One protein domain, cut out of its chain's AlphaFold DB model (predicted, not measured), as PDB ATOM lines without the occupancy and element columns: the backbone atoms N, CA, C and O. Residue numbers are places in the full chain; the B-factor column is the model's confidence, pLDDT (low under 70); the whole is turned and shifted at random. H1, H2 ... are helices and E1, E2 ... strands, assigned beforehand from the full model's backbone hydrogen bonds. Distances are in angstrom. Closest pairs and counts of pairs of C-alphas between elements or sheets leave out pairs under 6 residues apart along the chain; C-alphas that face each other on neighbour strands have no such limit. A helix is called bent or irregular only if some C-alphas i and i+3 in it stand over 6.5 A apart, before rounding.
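AT A GLANCE: This is residues 12 to 76 of the 85 residues of an uncharacterized protein of Actinobacteria bacterium RBG_19FT_COMBO_36_27 (UniProt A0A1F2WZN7). Picture one antiparallel sheet of five strands, curled like part of a barrel and folded back on itself: E1 and E2 make one leaf, E4 and E5 the facing leaf, and the long strand E3 is the hinge between them. Two short helices, H1 and H2, lie beyond one end of the sheet, past the end of E4 and before the start of E5. The printed part has 65 residues, with elements in the order E1 E2 E3 E4 H1 H2 E5; the sheet's order is E1 - E2 - E3 - E4 - E5 and the class is mixed, helices and strands. It is compact, with a radius of gyration of the C-alphas of 11.8 A and spans of 31 by 25 by 19 A.

IN THESE COORDINATES: Find C-alpha 14 at (298.601, 205.768, 283.479); from there strand E1 runs through residues 14 to 17. E2 follows at residues 22 to 25. At residues 30 to 37 you meet E3, the longest strand, 20.1 A from first to last C-alpha, beginning at (299.369, 196.494, 285.013). E4, residues 42 to 47, is 16.7 A long. Next come helix H1, residues 49 to 53, and helix H2, residues 58 to 61. E5, residues 71 to 75, is 13.8 A long and ends at C-alpha 75, (312.828, 209.757, 286.487).

HOW THE PARTS SIT: Start at the edge strand E1: it is antiparallel to E2 at 148 degrees, a hairpin, with N 15 and O 24 2.9 A apart. E2 and E3 form the next hairpin, at 128 degrees, with N 31 and O 23 2.7 A apart. E3 and E4 form a third, at 147 degrees, with N 34 and O 44 2.8 A apart. E1 to E4 are a meander, each strand the antiparallel neighbour of the one before. E4 and the other edge strand, E5, are antiparallel at 158 degrees, with N 45 and O 72 2.8 A apart. Across the folded sheet, one sheet bent back into two facing leaves, the closest C-alphas of E2 and E4 are those of Cys 22 and Tyr 45, 7.1 A apart. H1 and H2 are not on the sheet; they are close but not clearly touching, with the C-alphas of Cys 52 and Gly 58 closest at 6.0 A. In H1 every O i to N i+4 pair is within hydrogen-bond range; H2 is too short for such a pair.

THE WHOLE: The two C-alphas farthest apart are those of Thr 39 and Lys 56, at 34.4 A. The printed part has no cut and no long link; H2 to E5, with 9 residues between them, is short but not tight. The sheet is strongly twisted. Mean pLDDT of the printed part is 87.7, and residues 64 to 67 are under 70.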
ATOM      1  N   ASP A  12     299.592 210.667 281.597       86.38
ATOM      2  CA  ASP A  12     298.449 210.998 282.461       86.38
ATOM      3  C   ASP A  12     297.345 209.923 282.477       86.38
ATOM      4  O   ASP A  12     296.661 209.743 283.479       86.38
ATOM      5  N   LYS A  13     297.210 209.146 281.398       89.75
ATOM      6  CA  LYS A  13     296.308 207.987 281.313       89.75
ATOM      7  C   LYS A  13     296.802 206.755 282.084       89.75
ATOM      8  O   LYS A  13     296.108 205.734 282.107       89.75
ATOM      9  N   PHE A  14     297.982 206.833 282.699       91.44
ATOM     10  CA  PHE A  14     298.601 205.768 283.479       91.44
ATOM     11  C   PHE A  14     298.809 206.241 284.917       91.44
ATOM     12  O   PHE A  14     299.619 207.128 285.181       91.44
ATOM     13  N   LYS A  15     298.105 205.615 285.858       93.62
ATOM     14  CA  LYS A  15     298.235 205.911 287.286       93.62
ATOM     15  C   LYS A  15     299.404 205.121 287.859       93.62
ATOM     16  O   LYS A  15     299.466 203.914 287.655       93.62
ATOM     17  N   TYR A  16     300.324 205.787 288.551       93.00
ATOM     18  CA  TYR A  16     301.372 205.093 289.296       93.00
ATOM     19  C   TYR A  16     300.807 204.583 290.622       93.00
ATOM     20  O   TYR A  16     300.137 205.328 291.337       93.00
ATOM     21  N   ASP A  17     301.066 203.318 290.919       92.50
ATOM     22  CA  ASP A  17     300.810 202.679 292.198       92.50
ATOM     23  C   ASP A  17     302.151 202.473 292.904       92.50
ATOM     24  O   ASP A  17     302.970 201.641 292.498       92.50
ATOM     25  N   ILE A  18     302.369 203.276 293.945       88.62
ATOM     26  CA  ILE A  18     303.597 203.279 294.736       88.62
ATOM     27  C   ILE A  18     303.732 202.027 295.604       88.62
ATOM     28  O   ILE A  18     304.849 201.569 295.817       88.62
ATOM     29  N   GLN A  19     302.621 201.443 296.067       89.44
ATOM     30  CA  GLN A  19     302.657 200.278 296.954       89.44
ATOM     31  C   GLN A  19     303.187 199.046 296.220       89.44
ATOM     32  O   GLN A  19     303.937 198.255 296.782       89.44
ATOM     33  N   ASN A  20     302.827 198.913 294.942       90.25
ATOM     34  CA  ASN A  20     303.185 197.767 294.108       90.25
ATOM     35  C   ASN A  20     304.311 198.061 293.099       90.25
ATOM     36  O   ASN A  20     304.592 197.214 292.249       90.25
ATOM     37  N   ASP A  21     304.909 199.260 293.142       91.94
ATOM     38  CA  ASP A  21     305.861 199.782 292.148       91.94
ATOM     39  C   ASP A  21     305.440 199.449 290.704       91.94
ATOM     40  O   ASP A  21     306.121 198.738 289.951       91.94
ATOM     41  N   CYS A  22     304.257 199.922 290.304       93.94
ATOM     42  CA  CYS A  22     303.720 199.636 288.977       93.94
ATOM     43  C   CYS A  22     302.873 200.781 288.416       93.94
ATOM     44  O   CYS A  22     302.452 201.683 289.130       93.94
ATOM     45  N   TYR A  23     302.621 200.762 287.106       94.69
ATOM     46  CA  TYR A  23     301.641 201.655 286.486       94.69
ATOM     47  C   TYR A  23     300.378 200.885 286.116       94.69
ATOM     48  O   TYR A  23     300.450 199.775 285.598       94.69
ATOM     49  N   ILE A  24     299.221 201.506 286.293       94.06
ATOM     50  CA  ILE A  24     297.919 200.973 285.899       94.06
ATOM     51  C   ILE A  24     297.406 201.813 284.731       94.06
ATOM     52  O   ILE A  24     297.296 203.035 284.834       94.06
ATOM     53  N   CYS A  25     297.120 201.176 283.594       91.81
ATOM     54  CA  CYS A  25     296.561 201.867 282.432       91.81
ATOM     55  C   CYS A  25     295.046 202.096 282.570       91.81
ATOM     56  O   CYS A  25     294.386 201.479 283.403       91.81
ATOM     57  N   SER A  26     294.461 202.913 281.688       90.00
ATOM     58  CA  SER A  26     293.012 203.186 281.684       90.00
ATOM     59  C   SER A  26     292.132 201.940 281.483       90.00
ATOM     60  O   SER A  26     290.982 201.939 281.899       90.00
ATOM     61  N   ASN A  27     292.674 200.861 280.904       90.31
ATOM     62  CA  ASN A  27     291.994 199.563 280.791       90.31
ATOM     63  C   ASN A  27     292.275 198.628 281.988       90.31
ATOM     64  O   ASN A  27     292.167 197.409 281.865       90.31
ATOM     65  N   LYS A  28     292.722 199.176 283.127       90.88
ATOM     66  CA  LYS A  28     293.032 198.449 284.372       90.88
ATOM     67  C   LYS A  28     294.108 197.356 284.230       90.88
ATOM     68  O   LYS A  28     294.179 196.442 285.044       90.88
ATOM     69  N   LYS A  29     294.966 197.436 283.207       93.19
ATOM     70  CA  LYS A  29     296.108 196.521 283.034       93.19
ATOM     71  C   LYS A  29     297.359 197.077 283.702       93.19
ATOM     72  O   LYS A  29     297.600 198.284 283.674       93.19
ATOM     73  N   ILE A  30     298.163 196.171 284.251       94.00
ATOM     74  CA  ILE A  30     299.369 196.494 285.013       94.00
ATOM     75  C   ILE A  30     300.586 196.547 284.084       94.00
ATOM     76  O   ILE A  30     300.845 195.640 283.292       94.00
ATOM     77  N   LEU A  31     301.364 197.611 284.224       94.38
ATOM     78  CA  LEU A  31     302.687 197.796 283.657       94.38
ATOM     79  C   LEU A  31     303.691 197.618 284.794       94.38
ATOM     80  O   LEU A  31     303.840 198.495 285.647       94.38
ATOM     81  N   LYS A  32     304.382 196.481 284.800       95.00
ATOM     82  CA  LYS A  32     305.390 196.173 285.818       95.00
ATOM     83  C   LYS A  32     306.709 196.856 285.489       95.00
ATOM     84  O   LYS A  32     307.024 197.057 284.308       95.00
ATOM     85  N   ARG A  33     307.495 197.174 286.520       94.38
ATOM     86  CA  ARG A  33     308.884 197.607 286.354       94.38
ATOM     87  C   ARG A  33     309.650 196.555 285.552       94.38
ATOM     88  O   ARG A  33     309.563 195.365 285.837       94.38
ATOM     89  N   LYS A  34     310.365 197.000 284.521       93.56
ATOM     90  CA  LYS A  34     311.096 196.123 283.599       93.56
ATOM     91  C   LYS A  34     312.596 196.335 283.666       93.56
ATOM     92  O   LYS A  34     313.342 195.371 283.734       93.56
ATOM     93  N   THR A  35     313.043 197.582 283.593       92.75
ATOM     94  CA  THR A  35     314.472 197.900 283.625       92.75
ATOM     95  C   THR A  35     314.692 199.335 284.083       92.75
ATOM     96  O   THR A  35     313.777 200.161 284.017       92.75
ATOM     97  N   LYS A  36     315.905 199.633 284.539       91.56
ATOM     98  CA  LYS A  36     316.380 200.989 284.808       91.56
ATOM     99  C   LYS A  36     317.388 201.362 283.724       91.56
ATOM    100  O   LYS A  36     318.366 200.658 283.508       91.56
ATOM    101  N   SER A  37     317.144 202.476 283.046       90.38
ATOM    102  CA  SER A  37     318.136 203.117 282.191       90.38
ATOM    103  C   SER A  37     318.992 204.023 283.067       90.38
ATOM    104  O   SER A  37     318.524 205.069 283.517       90.38
ATOM    105  N   TYR A  38     320.228 203.599 283.329       87.50
ATOM    106  CA  TYR A  38     321.184 204.369 284.127       87.50
ATOM    107  C   TYR A  38     321.625 205.642 283.406       87.50
ATOM    108  O   TYR A  38     321.610 206.711 284.001       87.50
ATOM    109  N   THR A  39     321.898 205.549 282.102       88.44
ATOM    110  CA  THR A  39     322.310 206.687 281.266       88.44
ATOM    111  C   THR A  39     321.267 207.802 281.203       88.44
ATOM    112  O   THR A  39     321.623 208.971 281.162       88.44
ATOM    113  N   LEU A  40     319.972 207.459 281.221       87.25
ATOM    114  CA  LEU A  40     318.875 208.436 281.203       87.25
ATOM    115  C   LEU A  40     318.289 208.718 282.593       87.25
ATOM    116  O   LEU A  40     317.309 209.458 282.691       87.25
ATOM    117  N   ASN A  41     318.825 208.082 283.639       88.62
ATOM    118  CA  ASN A  41     318.281 208.067 284.996       88.62
ATOM    119  C   ASN A  41     316.746 207.867 285.039       88.62
ATOM    120  O   ASN A  41     315.988 208.665 285.602       88.62
ATOM    121  N   ARG A  42     316.266 206.817 284.364       90.69
ATOM    122  CA  ARG A  42     314.831 206.529 284.209       90.69
ATOM    123  C   ARG A  42     314.502 205.084 284.518       90.69
ATOM    124  O   ARG A  42     315.166 204.170 284.036       90.69
ATOM    125  N   ILE A  43     313.399 204.873 285.225       92.69
ATOM    126  CA  ILE A  43     312.816 203.546 285.415       92.69
ATOM    127  C   ILE A  43     311.766 203.322 284.329       92.69
ATOM    128  O   ILE A  43     310.918 204.181 284.076       92.69
ATOM    129  N   ILE A  44     311.839 202.171 283.664       93.00
ATOM    130  CA  ILE A  44     310.962 201.773 282.566       93.00
ATOM    131  C   ILE A  44     310.015 200.679 283.052       93.00
ATOM    132  O   ILE A  44     310.442 199.647 283.572       93.00
ATOM    133  N   TYR A  45     308.730 200.884 282.792       94.12
ATOM    134  CA  TYR A  45     307.629 199.983 283.098       94.12
ATOM    135  C   TYR A  45     307.008 199.509 281.793       94.12
ATOM    136  O   TYR A  45     306.883 200.291 280.847       94.12
ATOM    137  N   SER A  46     306.613 198.240 281.720       93.31
ATOM    138  CA  SER A  46     306.022 197.677 280.507       93.31
ATOM    139  C   SER A  46     304.813 196.805 280.795       93.31
ATOM    140  O   SER A  46     304.839 195.987 281.715       93.31
ATOM    141  N   ALA A  47     303.790 196.925 279.954       92.81
ATOM    142  CA  ALA A  47     302.675 195.986 279.930       92.81
ATOM    143  C   ALA A  47     303.125 194.640 279.345       92.81
ATOM    144  O   ALA A  47     304.094 194.575 278.580       92.81
ATOM    145  N   LYS A  48     302.382 193.569 279.639       89.69
ATOM    146  CA  LYS A  48     302.545 192.314 278.899       89.69
ATOM    147  C   LYS A  48     302.097 192.518 277.454       89.69
ATOM    148  O   LYS A  48     301.115 193.210 277.182       89.69
ATOM    149  N   LYS A  49     302.795 191.870 276.520       87.69
ATOM    150  CA  LYS A  49     302.446 191.914 275.093       87.69
ATOM    151  C   LYS A  49     301.017 191.424 274.848       87.69
ATOM    152  O   LYS A  49     300.267 192.098 274.156       87.69
ATOM    153  N   GLN A  50     300.645 190.317 275.489       87.00
ATOM    154  CA  GLN A  50     299.320 189.692 275.390       87.00
ATOM    155  C   GLN A  50     298.187 190.626 275.840       87.00
ATOM    156  O   GLN A  50     297.134 190.668 275.211       87.00
ATOM    157  N   ASP A  51     298.422 191.419 276.894       87.75
ATOM    158  CA  ASP A  51     297.442 192.394 277.387       87.75
ATOM    159  C   ASP A  51     297.247 193.562 276.415       87.75
ATOM    160  O   ASP A  51     296.179 194.166 276.395       87.75
ATOM    161  N   CYS A  52     298.270 193.909 275.625       87.25
ATOM    162  CA  CYS A  52     298.181 194.975 274.627       87.25
ATOM    163  C   CYS A  52     297.615 194.479 273.293       87.25
ATOM    164  O   CYS A  52     296.879 195.221 272.650       87.25
ATOM    165  N   SER A  53     297.931 193.247 272.882       83.31
ATOM    166  CA  SER A  53     297.492 192.690 271.596       83.31
ATOM    167  C   SER A  53     295.984 192.456 271.524       83.31
ATOM    168  O   SER A  53     295.410 192.583 270.452       83.31
ATOM    169  N   SER A  54     295.337 192.143 272.649       83.62
ATOM    170  CA  SER A  54     293.876 191.981 272.749       83.62
ATOM    171  C   SER A  54     293.155 193.252 273.224       83.62
ATOM    172  O   SER A  54     291.944 193.245 273.452       83.62
ATOM    173  N   CYS A  55     293.878 194.361 273.409       85.94
ATOM    174  CA  CYS A  55     293.311 195.580 273.970       85.94
ATOM    175  C   CYS A  55     292.524 196.368 272.917       85.94
ATOM    176  O   CYS A  55     293.094 196.841 271.935       85.94
ATOM    177  N   LYS A  56     291.242 196.635 273.191       85.44
ATOM    178  CA  LYS A  56     290.384 197.499 272.353       85.44
ATOM    179  C   LYS A  56     290.924 198.928 272.204       85.44
ATOM    180  O   LYS A  56     290.664 199.585 271.206       85.44
ATOM    181  N   LEU A  57     291.705 199.399 273.179       86.00
ATOM    182  CA  LEU A  57     292.351 200.718 273.167       86.00
ATOM    183  C   LEU A  57     293.769 200.683 272.570       86.00
ATOM    184  O   LEU A  57     294.518 201.651 272.702       86.00
ATOM    185  N   GLY A  58     294.175 199.562 271.963       82.94
ATOM    186  CA  GLY A  58     295.519 199.363 271.424       82.94
ATOM    187  C   GLY A  58     295.918 200.442 270.418       82.94
ATOM    188  O   GLY A  58     296.990 201.022 270.567       82.94
ATOM    189  N   SER A  59     295.025 200.792 269.487       82.62
ATOM    190  CA  SER A  59     295.245 201.820 268.454       82.62
ATOM    191  C   SER A  59     295.544 203.213 269.019       82.62
ATOM    192  O   SER A  59     296.320 203.961 268.435       82.62
ATOM    193  N   LEU A  60     294.984 203.537 270.189       85.19
ATOM    194  CA  LEU A  60     295.214 204.800 270.894       85.19
ATOM    195  C   LEU A  60     296.440 204.743 271.814       85.19
ATOM    196  O   LEU A  60     296.872 205.762 272.341       85.19
ATOM    197  N   CYS A  61     297.014 203.566 272.060       84.44
ATOM    198  CA  CYS A  61     298.036 203.361 273.088       84.44
ATOM    199  C   CYS A  61     299.414 203.024 272.499       84.44
ATOM    200  O   CYS A  61     300.447 203.481 273.009       84.44
ATOM    201  N   ILE A  62     299.433 202.237 271.425       83.56
ATOM    202  CA  ILE A  62     300.619 201.743 270.728       83.56
ATOM    203  C   ILE A  62     300.434 201.896 269.219       83.56
ATOM    204  O   ILE A  62     299.318 201.847 268.711       83.56
ATOM    205  N   LYS A  63     301.544 202.059 268.492       78.56
ATOM    206  CA  LYS A  63     301.520 201.964 267.029       78.56
ATOM    207  C   LYS A  63     300.988 200.579 266.623       78.56
ATOM    208  O   LYS A  63     301.369 199.607 267.277       78.56
ATOM    209  N   PRO A  64     300.189 200.473 265.547       66.06
ATOM    210  CA  PRO A  64     299.565 199.221 265.106       66.06
ATOM    211  C   PRO A  64     300.549 198.139 264.618       66.06
ATOM    212  O   PRO A  64     300.129 197.036 264.273       66.06
ATOM    213  N   GLU A  65     301.859 198.397 264.618       67.94
ATOM    214  CA  GLU A  65     302.867 197.362 264.385       67.94
ATOM    215  C   GLU A  65     302.769 196.244 265.444       67.94
ATOM    216  O   GLU A  65     302.926 196.472 266.649       67.94
ATOM    217  N   LYS A  66     302.527 195.016 264.958       55.38
ATOM    218  CA  LYS A  66     302.066 193.805 265.675       55.38
ATOM    219  C   LYS A  66     302.909 193.337 266.877       55.38
ATOM    220  O   LYS A  66     302.533 192.389 267.570       55.38
ATOM    221  N   THR A  67     304.060 193.943 267.148       63.19
ATOM    222  CA  THR A  67     305.000 193.503 268.194       63.19
ATOM    223  C   THR A  67     305.105 194.453 269.382       63.19
ATOM    224  O   THR A  67     305.725 194.101 270.393       63.19
ATOM    225  N   ASN A  68     304.463 195.620 269.316       74.94
ATOM    226  CA  ASN A  68     304.610 196.637 270.344       74.94
ATOM    227  C   ASN A  68     303.691 196.414 271.552       74.94
ATOM    228  O   ASN A  68     302.575 195.914 271.465       74.94
ATOM    229  N   HIS A  69     304.192 196.798 272.719       86.50
ATOM    230  CA  HIS A  69     303.452 196.849 273.972       86.50
ATOM    231  C   HIS A  69     303.767 198.171 274.656       86.50
ATOM    232  O   HIS A  69     304.828 198.766 274.439       86.50
ATOM    233  N   ARG A  70     302.830 198.660 275.466       89.81
ATOM    234  CA  ARG A  70     302.983 199.978 276.067       89.81
ATOM    235  C   ARG A  70     304.130 199.982 277.075       89.81
ATOM    236  O   ARG A  70     304.194 199.126 277.959       89.81
ATOM    237  N   LYS A  71     305.003 200.983 276.946       90.94
ATOM    238  CA  LYS A  71     306.043 201.313 277.920       90.94
ATOM    239  C   LYS A  71     305.796 202.709 278.478       90.94
ATOM    240  O   LYS A  71     305.415 203.613 277.734       90.94
ATOM    241  N   VAL A  72     306.011 202.869 279.774       91.31
ATOM    242  CA  VAL A  72     305.954 204.151 280.485       91.31
ATOM    243  C   VAL A  72     307.242 204.288 281.279       91.31
ATOM    244  O   VAL A  72     307.761 203.297 281.783       91.31
ATOM    245  N   SER A  73     307.782 205.498 281.376       91.00
ATOM    246  CA  SER A  73     308.955 205.760 282.205       91.00
ATOM    247  C   SER A  73     308.777 206.988 283.087       91.00
ATOM    248  O   SER A  73     307.943 207.872 282.841       91.00
ATOM    249  N   HIS A  74     309.552 207.026 284.162       88.38
ATOM    250  CA  HIS A  74     309.695 208.196 285.021       88.38
ATOM    251  C   HIS A  74     311.125 208.305 285.527       88.38
ATOM    252  O   HIS A  74     311.886 207.341 285.434       88.38
ATOM    253  N   HIS A  75     311.498 209.509 285.949       87.75
ATOM    254  CA  HIS A  75     312.828 209.757 286.487       87.75
ATOM    255  C   HIS A  75     312.977 209.040 287.821       87.75
ATOM    256  O   HIS A  75     312.066 209.082 288.643       87.75
ATOM    257  N   ASP A  76     314.119 208.390 288.013       85.06
ATOM    258  CA  ASP A  76     314.452 207.825 289.312       85.06
ATOM    259  C   ASP A  76     314.855 208.987 290.234       85.06
ATOM    260  O   ASP A  76     315.899 209.621 290.035       85.06
TER     261      ASP A  76